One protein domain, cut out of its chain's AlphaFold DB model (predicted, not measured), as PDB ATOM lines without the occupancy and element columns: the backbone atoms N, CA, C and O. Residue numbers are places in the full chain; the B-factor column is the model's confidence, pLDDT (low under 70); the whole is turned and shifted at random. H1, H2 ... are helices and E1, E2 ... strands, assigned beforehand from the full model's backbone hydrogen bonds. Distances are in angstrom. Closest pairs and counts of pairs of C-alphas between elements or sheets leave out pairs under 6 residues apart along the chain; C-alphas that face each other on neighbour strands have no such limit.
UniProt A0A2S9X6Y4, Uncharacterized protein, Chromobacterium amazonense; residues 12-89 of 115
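What this domain is: This is residues 12 to 89 of the 115 residues of an uncharacterized protein of Chromobacterium amazonense (UniProt A0A2S9X6Y4). What shape do these coordinates make? Two small antiparallel sheets, the meander E1 E2 E3 and the hairpin E4 E5, lie partly face to face as a loose sandwich, their strands running roughly along the longest axis, with a short helix beyond each end of the strands: H1 grazes the three-stranded sheet and H2 sits away from both sheets. What is it built of? The printed part has 78 residues, with two named helices and five named strands in the order H1 E1 E2 E3 E4 E5 H2, a mixed class. How spread out is it? It is loose and elongated, with a radius of gyration of the C-alphas of 15.9 A and spans of 50 by 27 by 23 A.

Where its parts are: Where is the larger sheet? E1 is residues 24 to 30, 19.8 A long, from C-alpha 24 at (-57.745, 19.377, 16.059); E2 is residues 33 to 40, 21.0 A; E3 is residues 45 to 50, 13.7 A. Where is the smaller one? E4 is residues 55 to 61, 20.1 A, and E5 is residues 67 to 73, 19.9 A, ending at C-alpha 73 at (-39.530, 3.270, 19.679). Where are the helices? H1 is residues 12 to 19, 10.7 A, from C-alpha 12 at (-67.834, 16.433, 23.881), and H2 is residues 79 to 86, 11.3 A.

How they stand to each other: How do the strands pair? E1 E2 E3 is a meander, each strand the antiparallel neighbour of the one before, with N 26 and O 38 at 2.8 A and N 37 and O 49 at 2.9 A. E4 and E5 form an antiparallel hairpin at 160 degrees, with N 58 and O 70 at 2.9 A within hydrogen-bond range. How do the sheets meet? They form a sandwich, two sheets face to face, with the parts that face each other 10.1 A centre to centre and the best planes of these parts 23 degrees apart; the closest C-alphas of E3 and E4 are those of Val 45 and Ser 59, 7.0 A apart. Where do the helices stand? H1 only grazes the sheet E1 E2 E3 with residues 13 to 17, while H2 is not on it and is apart from H1. In H1 every O i to N i+4 pair is within hydrogen-bond range, and in H2 3 of 4 are.

The domain as a whole: How large is it? The two C-alphas farthest apart, those of Asp 19 and Pro 89, are 50.3 A apart. Is it continuous? The printed part has no cut, and its links between named elements are tight. What stands free, and where is confidence low? Residues 83 to 89, of which 83 to 86 belong to H2, stand free. The mean pLDDT of the printed part is 72.0, and residues 12 to 21, 53 to 54, 65 and 75 to 89 are under 70.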
ATOM      1  N   PHE A  12     -67.690  15.006  24.173       69.81
ATOM      2  CA  PHE A  12     -67.834  16.433  23.881       69.81
ATOM      3  C   PHE A  12     -66.830  16.924  22.826       69.81
ATOM      4  O   PHE A  12     -67.209  17.629  21.893       69.81
ATOM      5  N   ILE A  13     -65.561  16.512  22.933       68.12
ATOM      6  CA  ILE A  13     -64.507  16.874  21.971       68.12
ATOM      7  C   ILE A  13     -64.797  16.215  20.619       68.12
ATOM      8  O   ILE A  13     -64.678  16.854  19.575       68.12
ATOM      9  N   SER A  14     -65.228  14.952  20.638       66.12
ATOM     10  CA  SER A  14     -65.604  14.201  19.437       66.12
ATOM     11  C   SER A  14     -66.817  14.804  18.715       66.12
ATOM     12  O   SER A  14     -66.827  14.919  17.491       66.12
ATOM     13  N   ASN A  15     -67.831  15.245  19.461       68.31
ATOM     14  CA  ASN A  15     -69.016  15.886  18.894       68.31
ATOM     15  C   ASN A  15     -68.686  17.272  18.331       68.31
ATOM     16  O   ASN A  15     -69.119  17.597  17.229       68.31
ATOM     17  N   HIS A  16     -67.844  18.044  19.020       69.00
ATOM     18  CA  HIS A  16     -67.364  19.329  18.515       69.00
ATOM     19  C   HIS A  16     -66.563  19.176  17.208       69.00
ATOM     20  O   HIS A  16     -66.776  19.924  16.257       69.00
ATOM     21  N   LEU A  17     -65.720  18.141  17.113       66.69
ATOM     22  CA  LEU A  17     -65.010  17.771  15.881       66.69
ATOM     23  C   LEU A  17     -65.946  17.428  14.715       66.69
ATOM     24  O   LEU A  17     -65.641  17.741  13.564       66.69
ATOM     25  N   ARG A  18     -67.059  16.743  15.000       65.38
ATOM     26  CA  ARG A  18     -68.028  16.309  13.982       65.38
ATOM     27  C   ARG A  18     -68.851  17.459  13.427       65.38
ATOM     28  O   ARG A  18     -69.065  17.502  12.219       65.38
ATOM     29  N   ASP A  19     -69.307  18.360  14.289       67.94
ATOM     30  CA  ASP A  19     -70.217  19.431  13.883       67.94
ATOM     31  C   ASP A  19     -69.498  20.543  13.110       67.94
ATOM     32  O   ASP A  19     -70.077  21.133  12.195       67.94
ATOM     33  N   GLU A  20     -68.228  20.813  13.424       63.91
ATOM     34  CA  GLU A  20     -67.511  21.955  12.846       63.91
ATOM     35  C   GLU A  20     -66.611  21.615  11.647       63.91
ATOM     36  O   GLU A  20     -65.969  22.523  11.118       63.91
ATOM     37  N   ASN A  21     -66.523  20.346  11.206       66.62
ATOM     38  CA  ASN A  21     -65.524  19.894  10.209       66.62
ATOM     39  C   ASN A  21     -64.114  20.450  10.504       66.62
ATOM     40  O   ASN A  21     -63.348  20.783   9.595       66.62
ATOM     41  N   SER A  22     -63.809  20.626  11.788       73.25
ATOM     42  CA  SER A  22     -62.653  21.384  12.238       73.25
ATOM     43  C   SER A  22     -61.530  20.447  12.629       73.25
ATOM     44  O   SER A  22     -61.744  19.402  13.240       73.25
ATOM     45  N   ASP A  23     -60.319  20.843  12.262       83.62
ATOM     46  CA  ASP A  23     -59.113  20.096  12.574       83.62
ATOM     47  C   ASP A  23     -58.709  20.349  14.024       83.62
ATOM     48  O   ASP A  23     -58.619  21.497  14.466       83.62
ATOM     49  N   ILE A  24     -58.402  19.280  14.758       78.94
ATOM     50  CA  ILE A  24     -57.745  19.377  16.059       78.94
ATOM     51  C   ILE A  24     -56.277  19.033  15.909       78.94
ATOM     52  O   ILE A  24     -55.895  18.014  15.328       78.94
ATOM     53  N   GLN A  25     -55.459  19.885  16.515       86.12
ATOM     54  CA  GLN A  25     -54.049  19.640  16.716       86.12
ATOM     55  C   GLN A  25     -53.822  19.012  18.095       86.12
ATOM     56  O   GLN A  25     -54.180  19.589  19.122       86.12
ATOM     57  N   ILE A  26     -53.195  17.839  18.118       84.12
ATOM     58  CA  ILE A  26     -52.772  17.141  19.333       84.12
ATOM     59  C   ILE A  26     -51.249  17.131  19.377       84.12
ATOM     60  O   ILE A  26     -50.603  16.520  18.528       84.12
ATOM     61  N   SER A  27     -50.681  17.750  20.409       84.12
ATOM     62  CA  SER A  27     -49.247  17.706  20.696       84.12
ATOM     63  C   SER A  27     -48.964  16.715  21.820       84.12
ATOM     64  O   SER A  27     -49.550  16.795  22.901       84.12
ATOM     65  N   ILE A  28     -48.038  15.788  21.590       81.56
ATOM     66  CA  ILE A  28     -47.597  14.802  22.578       81.56
ATOM     67  C   ILE A  28     -46.196  15.173  23.045       81.56
ATOM     68  O   ILE A  28     -45.254  15.234  22.250       81.56
ATOM     69  N   GLY A  29     -46.063  15.395  24.352       77.44
ATOM     70  CA  GLY A  29     -44.798  15.699  25.009       77.44
ATOM     71  C   GLY A  29     -44.315  14.582  25.930       77.44
ATOM     72  O   GLY A  29     -45.109  13.881  26.554       77.44
ATOM     73  N   ILE A  30     -42.994  14.447  26.041       73.62
ATOM     74  CA  ILE A  30     -42.316  13.628  27.050       73.62
ATOM     75  C   ILE A  30     -41.409  14.562  27.854       73.62
ATOM     76  O   ILE A  30     -40.433  15.109  27.336       73.62
ATOM     77  N   GLY A  31     -41.743  14.770  29.130       77.44
ATOM     78  CA  GLY A  31     -41.075  15.777  29.954       77.44
ATOM     79  C   GLY A  31     -41.277  17.182  29.380       77.44
ATOM     80  O   GLY A  31     -42.408  17.608  29.173       77.44
ATOM     81  N   SER A  32     -40.182  17.896  29.116       79.31
ATOM     82  CA  SER A  32     -40.194  19.250  28.542       79.31
ATOM     83  C   SER A  32     -40.153  19.289  27.009       79.31
ATOM     84  O   SER A  32     -40.117  20.374  26.435       79.31
ATOM     85  N   SER A  33     -40.109  18.134  26.337       73.88
ATOM     86  CA  SER A  33     -39.941  18.056  24.882       73.88
ATOM     87  C   SER A  33     -41.218  17.579  24.204       73.88
ATOM     88  O   SER A  33     -41.755  16.536  24.574       73.88
ATOM     89  N   ILE A  34     -41.675  18.303  23.181       80.25
ATOM     90  CA  ILE A  34     -42.707  17.815  22.258       80.25
ATOM     91  C   ILE A  34     -42.047  16.805  21.324       80.25
ATOM     92  O   ILE A  34     -41.014  17.089  20.721       80.25
ATOM     93  N   VAL A  35     -42.621  15.610  21.231       80.81
ATOM     94  CA  VAL A  35     -42.064  14.512  20.431       80.81
ATOM     95  C   VAL A  35     -42.878  14.244  19.169       80.81
ATOM     96  O   VAL A  35     -42.329  13.729  18.196       80.81
ATOM     97  N   CYS A  36     -44.158  14.613  19.166       85.38
ATOM     98  CA  CYS A  36     -45.061  14.414  18.041       85.38
ATOM     99  C   CYS A  36     -46.167  15.472  18.045       85.38
ATOM    100  O   CYS A  36     -46.740  15.738  19.102       85.38
ATOM    101  N   ASP A  37     -46.489  16.009  16.874       88.31
ATOM    102  CA  ASP A  37     -47.717  16.758  16.620       88.31
ATOM    103  C   ASP A  37     -48.587  15.987  15.629       88.31
ATOM    104  O   ASP A  37     -48.088  15.418  14.657       88.31
ATOM    105  N   MET A  38     -49.894  15.978  15.857       88.50
ATOM    106  CA  MET A  38     -50.865  15.319  14.992       88.50
ATOM    107  C   MET A  38     -52.005  16.268  14.673       88.50
ATOM    108  O   MET A  38     -52.455  17.003  15.546       88.50
ATOM    109  N   ILE A  39     -52.483  16.217  13.436       88.12
ATOM    110  CA  ILE A  39     -53.705  16.898  13.012       88.12
ATOM    111  C   ILE A  39     -54.715  15.821  12.654       88.12
ATOM    112  O   ILE A  39     -54.413  14.938  11.847       88.12
ATOM    113  N   MET A  40     -55.896  15.883  13.255       84.12
ATOM    114  CA  MET A  40     -56.968  14.924  13.020       84.12
ATOM    115  C   MET A  40     -58.334  15.597  13.014       84.12
ATOM    116  O   MET A  40     -58.514  16.654  13.616       84.12
ATOM    117  N   ASP A  41     -59.290  14.950  12.358       79.25
ATOM    118  CA  ASP A  41     -60.709  15.260  12.483       79.25
ATOM    119  C   ASP A  41     -61.445  14.111  13.199       79.25
ATOM    120  O   ASP A  41     -60.831  13.216  13.789       79.25
ATOM    121  N   ALA A  42     -62.779  14.132  13.179       72.44
ATOM    122  CA  ALA A  42     -63.600  13.101  13.810       72.44
ATOM    123  C   ALA A  42     -63.467  11.693  13.189       72.44
ATOM    124  O   ALA A  42     -63.987  10.727  13.753       72.44
ATOM    125  N   ILE A  43     -62.868  11.568  12.004       73.56
ATOM    126  CA  ILE A  43     -62.958  10.390  11.138       73.56
ATOM    127  C   ILE A  43     -61.573   9.803  10.839       73.56
ATOM    128  O   ILE A  43     -61.470   8.582  10.643       73.56
ATOM    129  N   GLU A  44     -60.528  10.633  10.794       77.56
ATOM    130  CA  GLU A  44     -59.168  10.226  10.444       77.56
ATOM    131  C   GLU A  44     -58.058  11.123  11.018       77.56
ATOM    132  O   GLU A  44     -58.270  12.265  11.427       77.56
ATOM    133  N   VAL A  45     -56.828  10.592  11.011       83.81
ATOM    134  CA  VAL A  45     -55.609  11.385  11.226       83.81
ATOM    135  C   VAL A  45     -55.143  11.920   9.879       83.81
ATOM    136  O   VAL A  45     -54.767  11.143   9.004       83.81
ATOM    137  N   LYS A  46     -55.132  13.244   9.726       86.88
ATOM    138  CA  LYS A  46     -54.713  13.927   8.495       86.88
ATOM    139  C   LYS A  46     -53.202  14.017   8.373       86.88
ATOM    140  O   LYS A  46     -52.653  13.888   7.283       86.88
ATOM    141  N   SER A  47     -52.517  14.275   9.486       87.75
ATOM    142  CA  SER A  47     -51.062  14.386   9.483       87.75
ATOM    143  C   SER A  47     -50.448  14.020  10.824       87.75
ATOM    144  O   SER A  47     -51.058  14.200  11.879       87.75
ATOM    145  N   ILE A  48     -49.217  13.517  10.763       86.50
ATOM    146  CA  ILE A  48     -48.381  13.192  11.915       86.50
ATOM    147  C   ILE A  48     -46.994  13.762  11.629       86.50
ATOM    148  O   ILE A  48     -46.379  13.426  10.618       86.50
ATOM    149  N   THR A  49     -46.500  14.612  12.521       86.25
ATOM    150  CA  THR A  49     -45.152  15.180  12.468       86.25
ATOM    151  C   THR A  49     -44.376  14.709  13.687       86.25
ATOM    152  O   THR A  49     -44.706  15.067  14.815       86.25
ATOM    153  N   THR A  50     -43.336  13.905  13.475       84.56
ATOM    154  CA  THR A  50     -42.439  13.469  14.548       84.56
ATOM    155  C   THR A  50     -41.246  14.413  14.669       84.56
ATOM    156  O   THR A  50     -40.518  14.656  13.710       84.56
ATOM    157  N   HIS A  51     -41.016  14.928  15.878       80.56
ATOM    158  CA  HIS A  51     -39.892  15.830  16.185       80.56
ATOM    159  C   HIS A  51     -38.694  15.102  16.796       80.56
ATOM    160  O   HIS A  51     -37.634  15.680  17.017       80.56
ATOM    161  N   SER A  52     -38.869  13.816  17.091       73.56
ATOM    162  CA  SER A  52     -37.883  12.973  17.751       73.56
ATOM    163  C   SER A  52     -37.584  11.750  16.895       73.56
ATOM    164  O   SER A  52     -38.496  11.039  16.479       73.56
ATOM    165  N   THR A  53     -36.298  11.465  16.675       69.94
ATOM    166  CA  THR A  53     -35.856  10.263  15.947       69.94
ATOM    167  C   THR A  53     -36.044   8.984  16.754       69.94
ATOM    168  O   THR A  53     -35.979   7.897  16.190       69.94
ATOM    169  N   TYR A  54     -36.277   9.102  18.062       68.25
ATOM    170  CA  TYR A  54     -36.405   7.977  18.988       68.25
ATOM    171  C   TYR A  54     -37.771   7.301  18.931       68.25
ATOM    172  O   TYR A  54     -37.920   6.179  19.416       68.25
ATOM    173  N   ILE A  55     -38.774   7.976  18.371       75.50
ATOM    174  CA  ILE A  55     -40.132   7.458  18.280       75.50
ATOM    175  C   ILE A  55     -40.570   7.364  16.826       75.50
ATOM    176  O   ILE A  55     -40.204   8.169  15.975       75.50
ATOM    177  N   SER A  56     -41.388   6.364  16.558       78.50
ATOM    178  CA  SER A  56     -42.194   6.260  15.352       78.50
ATOM    179  C   SER A  56     -43.653   6.251  15.770       78.50
ATOM    180  O   SER A  56     -44.004   5.692  16.816       78.50
ATOM    181  N   VAL A  57     -44.478   6.913  14.974       80.25
ATOM    182  CA  VAL A  57     -45.899   7.077  15.244       80.25
ATOM    183  C   VAL A  57     -46.651   6.604  14.015       80.25
ATOM    184  O   VAL A  57     -46.427   7.120  12.925       80.25
ATOM    185  N   ASP A  58     -47.515   5.618  14.210       80.38
ATOM    186  CA  ASP A  58     -48.393   5.069  13.183       80.38
ATOM    187  C   ASP A  58     -49.852   5.333  13.565       80.38
ATOM    188  O   ASP A  58     -50.198   5.369  14.749       80.38
ATOM    189  N   SER A  59     -50.730   5.454  12.573       81.56
ATOM    190  CA  SER A  59     -52.179   5.502  12.775       81.56
ATOM    191  C   SER A  59     -52.870   4.414  11.963       81.56
ATOM    192  O   SER A  59     -52.568   4.233  10.784       81.56
ATOM    193  N   ALA A  60     -53.825   3.721  12.575       80.19
ATOM    194  CA  ALA A  60     -54.684   2.748  11.916       80.19
ATOM    195  C   ALA A  60     -56.143   3.021  12.275       80.19
ATOM    196  O   ALA A  60     -56.465   3.288  13.433       80.19
ATOM    197  N   LYS A  61     -57.027   2.932  11.285       80.12
ATOM    198  CA  LYS A  61     -58.470   2.978  11.503       80.12
ATOM    199  C   LYS A  61     -58.990   1.552  11.637       80.12
ATOM    200  O   LYS A  61     -58.705   0.721  10.778       80.12
ATOM    201  N   ASN A  62     -59.703   1.274  12.718       78.69
ATOM    202  CA  ASN A  62     -60.343  -0.014  12.951       78.69
ATOM    203  C   ASN A  62     -61.715  -0.067  12.257       78.69
ATOM    204  O   ASN A  62     -62.305   0.966  11.928       78.69
ATOM    205  N   ASP A  63     -62.247  -1.279  12.087       78.38
ATOM    206  CA  ASP A  63     -63.532  -1.530  11.417       78.38
ATOM    207  C   ASP A  63     -64.739  -0.912  12.149       78.38
ATOM    208  O   ASP A  63     -65.762  -0.617  11.536       78.38
ATOM    209  N   ASP A  64     -64.614  -0.673  13.456       75.25
ATOM    210  CA  ASP A  64     -65.616   0.006  14.289       75.25
ATOM    211  C   ASP A  64     -65.581   1.543  14.159       75.25
ATOM    212  O   ASP A  64     -66.325   2.249  14.841       75.25
ATOM    213  N   GLY A  65     -64.720   2.075  13.287       68.44
ATOM    214  CA  GLY A  65     -64.537   3.506  13.070       68.44
ATOM    215  C   GLY A  65     -63.609   4.180  14.081       68.44
ATOM    216  O   GLY A  65     -63.365   5.378  13.949       68.44
ATOM    217  N   THR A  66     -63.058   3.444  15.051       73.00
ATOM    218  CA  THR A  66     -62.082   3.995  15.997       73.00
ATOM    219  C   THR A  66     -60.729   4.215  15.328       73.00
ATOM    220  O   THR A  66     -60.254   3.411  14.523       73.00
ATOM    221  N   VAL A  67     -60.080   5.324  15.678       73.12
ATOM    222  CA  VAL A  67     -58.733   5.650  15.207       73.12
ATOM    223  C   VAL A  67     -57.734   5.263  16.291       73.12
ATOM    224  O   VAL A  67     -57.742   5.804  17.396       73.12
ATOM    225  N   ARG A  68     -56.857   4.311  15.977       76.06
ATOM    226  CA  ARG A  68     -55.780   3.857  16.851       76.06
ATOM    227  C   ARG A  68     -54.474   4.531  16.453       76.06
ATOM    228  O   ARG A  68     -53.951   4.279  15.371       76.06
ATOM    229  N   ILE A  69     -53.908   5.315  17.363       77.81
ATOM    230  CA  ILE A  69     -52.556   5.868  17.233       77.81
ATOM    231  C   ILE A  69     -51.591   4.980  18.024       77.81
ATOM    232  O   ILE A  69     -51.827   4.670  19.192       77.81
ATOM    233  N   ILE A  70     -50.510   4.543  17.384       76.25
ATOM    234  CA  ILE A  70     -49.484   3.675  17.960       76.25
ATOM    235  C   ILE A  70     -48.169   4.446  17.977       76.25
ATOM    236  O   ILE A  70     -47.582   4.694  16.929       76.25
ATOM    237  N   ILE A  71     -47.673   4.775  19.171       76.75
ATOM    238  CA  ILE A  71     -46.317   5.309  19.343       76.75
ATOM    239  C   ILE A  71     -45.431   4.178  19.840       76.75
ATOM    240  O   ILE A  71     -45.731   3.525  20.841       76.75
ATOM    241  N   LYS A  72     -44.329   3.948  19.138       74.44
ATOM    242  CA  LYS A  72     -43.337   2.926  19.471       74.44
ATOM    243  C   LYS A  72     -41.930   3.499  19.304       74.44
ATOM    244  O   LYS A  72     -41.755   4.431  18.516       74.44
ATOM    245  N   PRO A  73     -40.917   2.949  19.989       72.75
ATOM    246  CA  PRO A  73     -39.530   3.270  19.679       72.75
ATOM    247  C   PRO A  73     -39.260   3.051  18.186       72.75
ATOM    248  O   PRO A  73     -39.738   2.064  17.616       72.75
ATOM    249  N   SER A  74     -38.543   3.967  17.540       71.88
ATOM    250  CA  SER A  74     -38.168   3.786  16.136       71.88
ATOM    251  C   SER A  74     -37.250   2.561  15.996       71.88
ATOM    252  O   SER A  74     -36.392   2.287  16.838       71.88
ATOM    253  N   TYR A  75     -37.466   1.758  14.951       56.81
ATOM    254  CA  TYR A  75     -36.636   0.579  14.699       56.81
ATOM    255  C   TYR A  75     -35.296   1.038  14.099       56.81
ATOM    256  O   TYR A  75     -35.303   1.720  13.077       56.81
ATOM    257  N   ARG A  76     -34.174   0.589  14.690       50.22
ATOM    258  CA  ARG A  76     -32.760   0.853  14.309       50.22
ATOM    259  C   ARG A  76     -32.081   2.103  14.881       50.22
ATOM    260  O   ARG A  76     -31.414   2.822  14.144       50.22
ATOM    261  N   GLN A  77     -32.153   2.334  16.185       49.84
ATOM    262  CA  GLN A  77     -31.141   3.177  16.825       49.84
ATOM    263  C   GLN A  77     -30.621   2.485  18.079       49.84
ATOM    264  O   GLN A  77     -31.164   2.645  19.170       49.84
ATOM    265  N   GLU A  78     -29.549   1.703  17.922       52.91
ATOM    266  CA  GLU A  78     -28.617   1.560  19.040       52.91
ATOM    267  C   GLU A  78     -28.130   2.973  19.405       52.91
ATOM    268  O   GLU A  78     -27.985   3.826  18.525       52.91
ATOM    269  N   GLN A  79     -27.902   3.259  20.691       50.22
ATOM    270  CA  GLN A  79     -27.414   4.574  21.148       50.22
ATOM    271  C   GLN A  79     -26.192   5.072  20.347       50.22
ATOM    272  O   GLN A  79     -25.996   6.277  20.189       50.22
ATOM    273  N   GLU A  80     -25.398   4.151  19.801       53.28
ATOM    274  CA  GLU A  80     -24.246   4.437  18.949       53.28
ATOM    275  C   GLU A  80     -24.605   5.060  17.587       53.28
ATOM    276  O   GLU A  80     -23.851   5.891  17.078       53.28
ATOM    277  N   ASP A  81     -25.758   4.729  16.998       50.56
ATOM    278  CA  ASP A  81     -26.173   5.257  15.690       50.56
ATOM    279  C   ASP A  81     -26.695   6.699  15.778       50.56
ATOM    280  O   ASP A  81     -26.516   7.489  14.848       50.56
ATOM    281  N   LEU A  82     -27.242   7.094  16.930       49.72
ATOM    282  CA  LEU A  82     -27.597   8.488  17.227       49.72
ATOM    283  C   LEU A  82     -26.370   9.398  17.284       49.72
ATOM    284  O   LEU A  82     -26.385  10.509  16.748       49.72
ATOM    285  N   LEU A  83     -25.280   8.909  17.884       51.47
ATOM    286  CA  LEU A  83     -24.019   9.643  17.934       51.47
ATOM    287  C   LEU A  83     -23.410   9.794  16.536       51.47
ATOM    288  O   LEU A  83     -22.858  10.851  16.243       51.47
ATOM    289  N   LYS A  84     -23.568   8.814  15.636       48.84
ATOM    290  CA  LYS A  84     -23.092   8.925  14.242       48.84
ATOM    291  C   LYS A  84     -23.804  10.029  13.458       48.84
ATOM    292  O   LYS A  84     -23.142  10.743  12.714       48.84
ATOM    293  N   CYS A  85     -25.107  10.226  13.659       43.88
ATOM    294  CA  CYS A  85     -25.853  11.315  13.013       43.88
ATOM    295  C   CYS A  85     -25.497  12.702  13.584       43.88
ATOM    296  O   CYS A  85     -25.534  13.696  12.860       43.88
ATOM    297  N   MET A  86     -25.116  12.774  14.864       47.03
ATOM    298  CA  MET A  86     -24.622  14.003  15.502       47.03
ATOM    299  C   MET A  86     -23.147  14.299  15.192       47.03
ATOM    300  O   MET A  86     -22.714  15.453  15.265       47.03
ATOM    301  N   ILE A  87     -22.364  13.285  14.809       49.62
ATOM    302  CA  ILE A  87     -21.029  13.446  14.230       49.62
ATOM    303  C   ILE A  87     -21.221  13.887  12.781       49.62
ATOM    304  O   ILE A  87     -21.171  13.115  11.829       49.62
ATOM    305  N   ALA A  88     -21.527  15.167  12.633       50.50
ATOM    306  CA  ALA A  88     -21.925  15.720  11.361       50.50
ATOM    307  C   ALA A  88     -20.852  15.506  10.255       50.50
ATOM    308  O   ALA A  88     -19.648  15.437  10.536       50.50
ATOM    309  N   PRO A  89     -21.278  15.407   8.979       49.94
ATOM    310  CA  PRO A  89     -20.457  14.930   7.853       49.94
ATOM    311  C   PRO A  89     -19.207  15.777   7.550       49.94
ATOM    312  O   PRO A  89     -18.334  15.351   6.798       49.94
TER     313      PRO A  89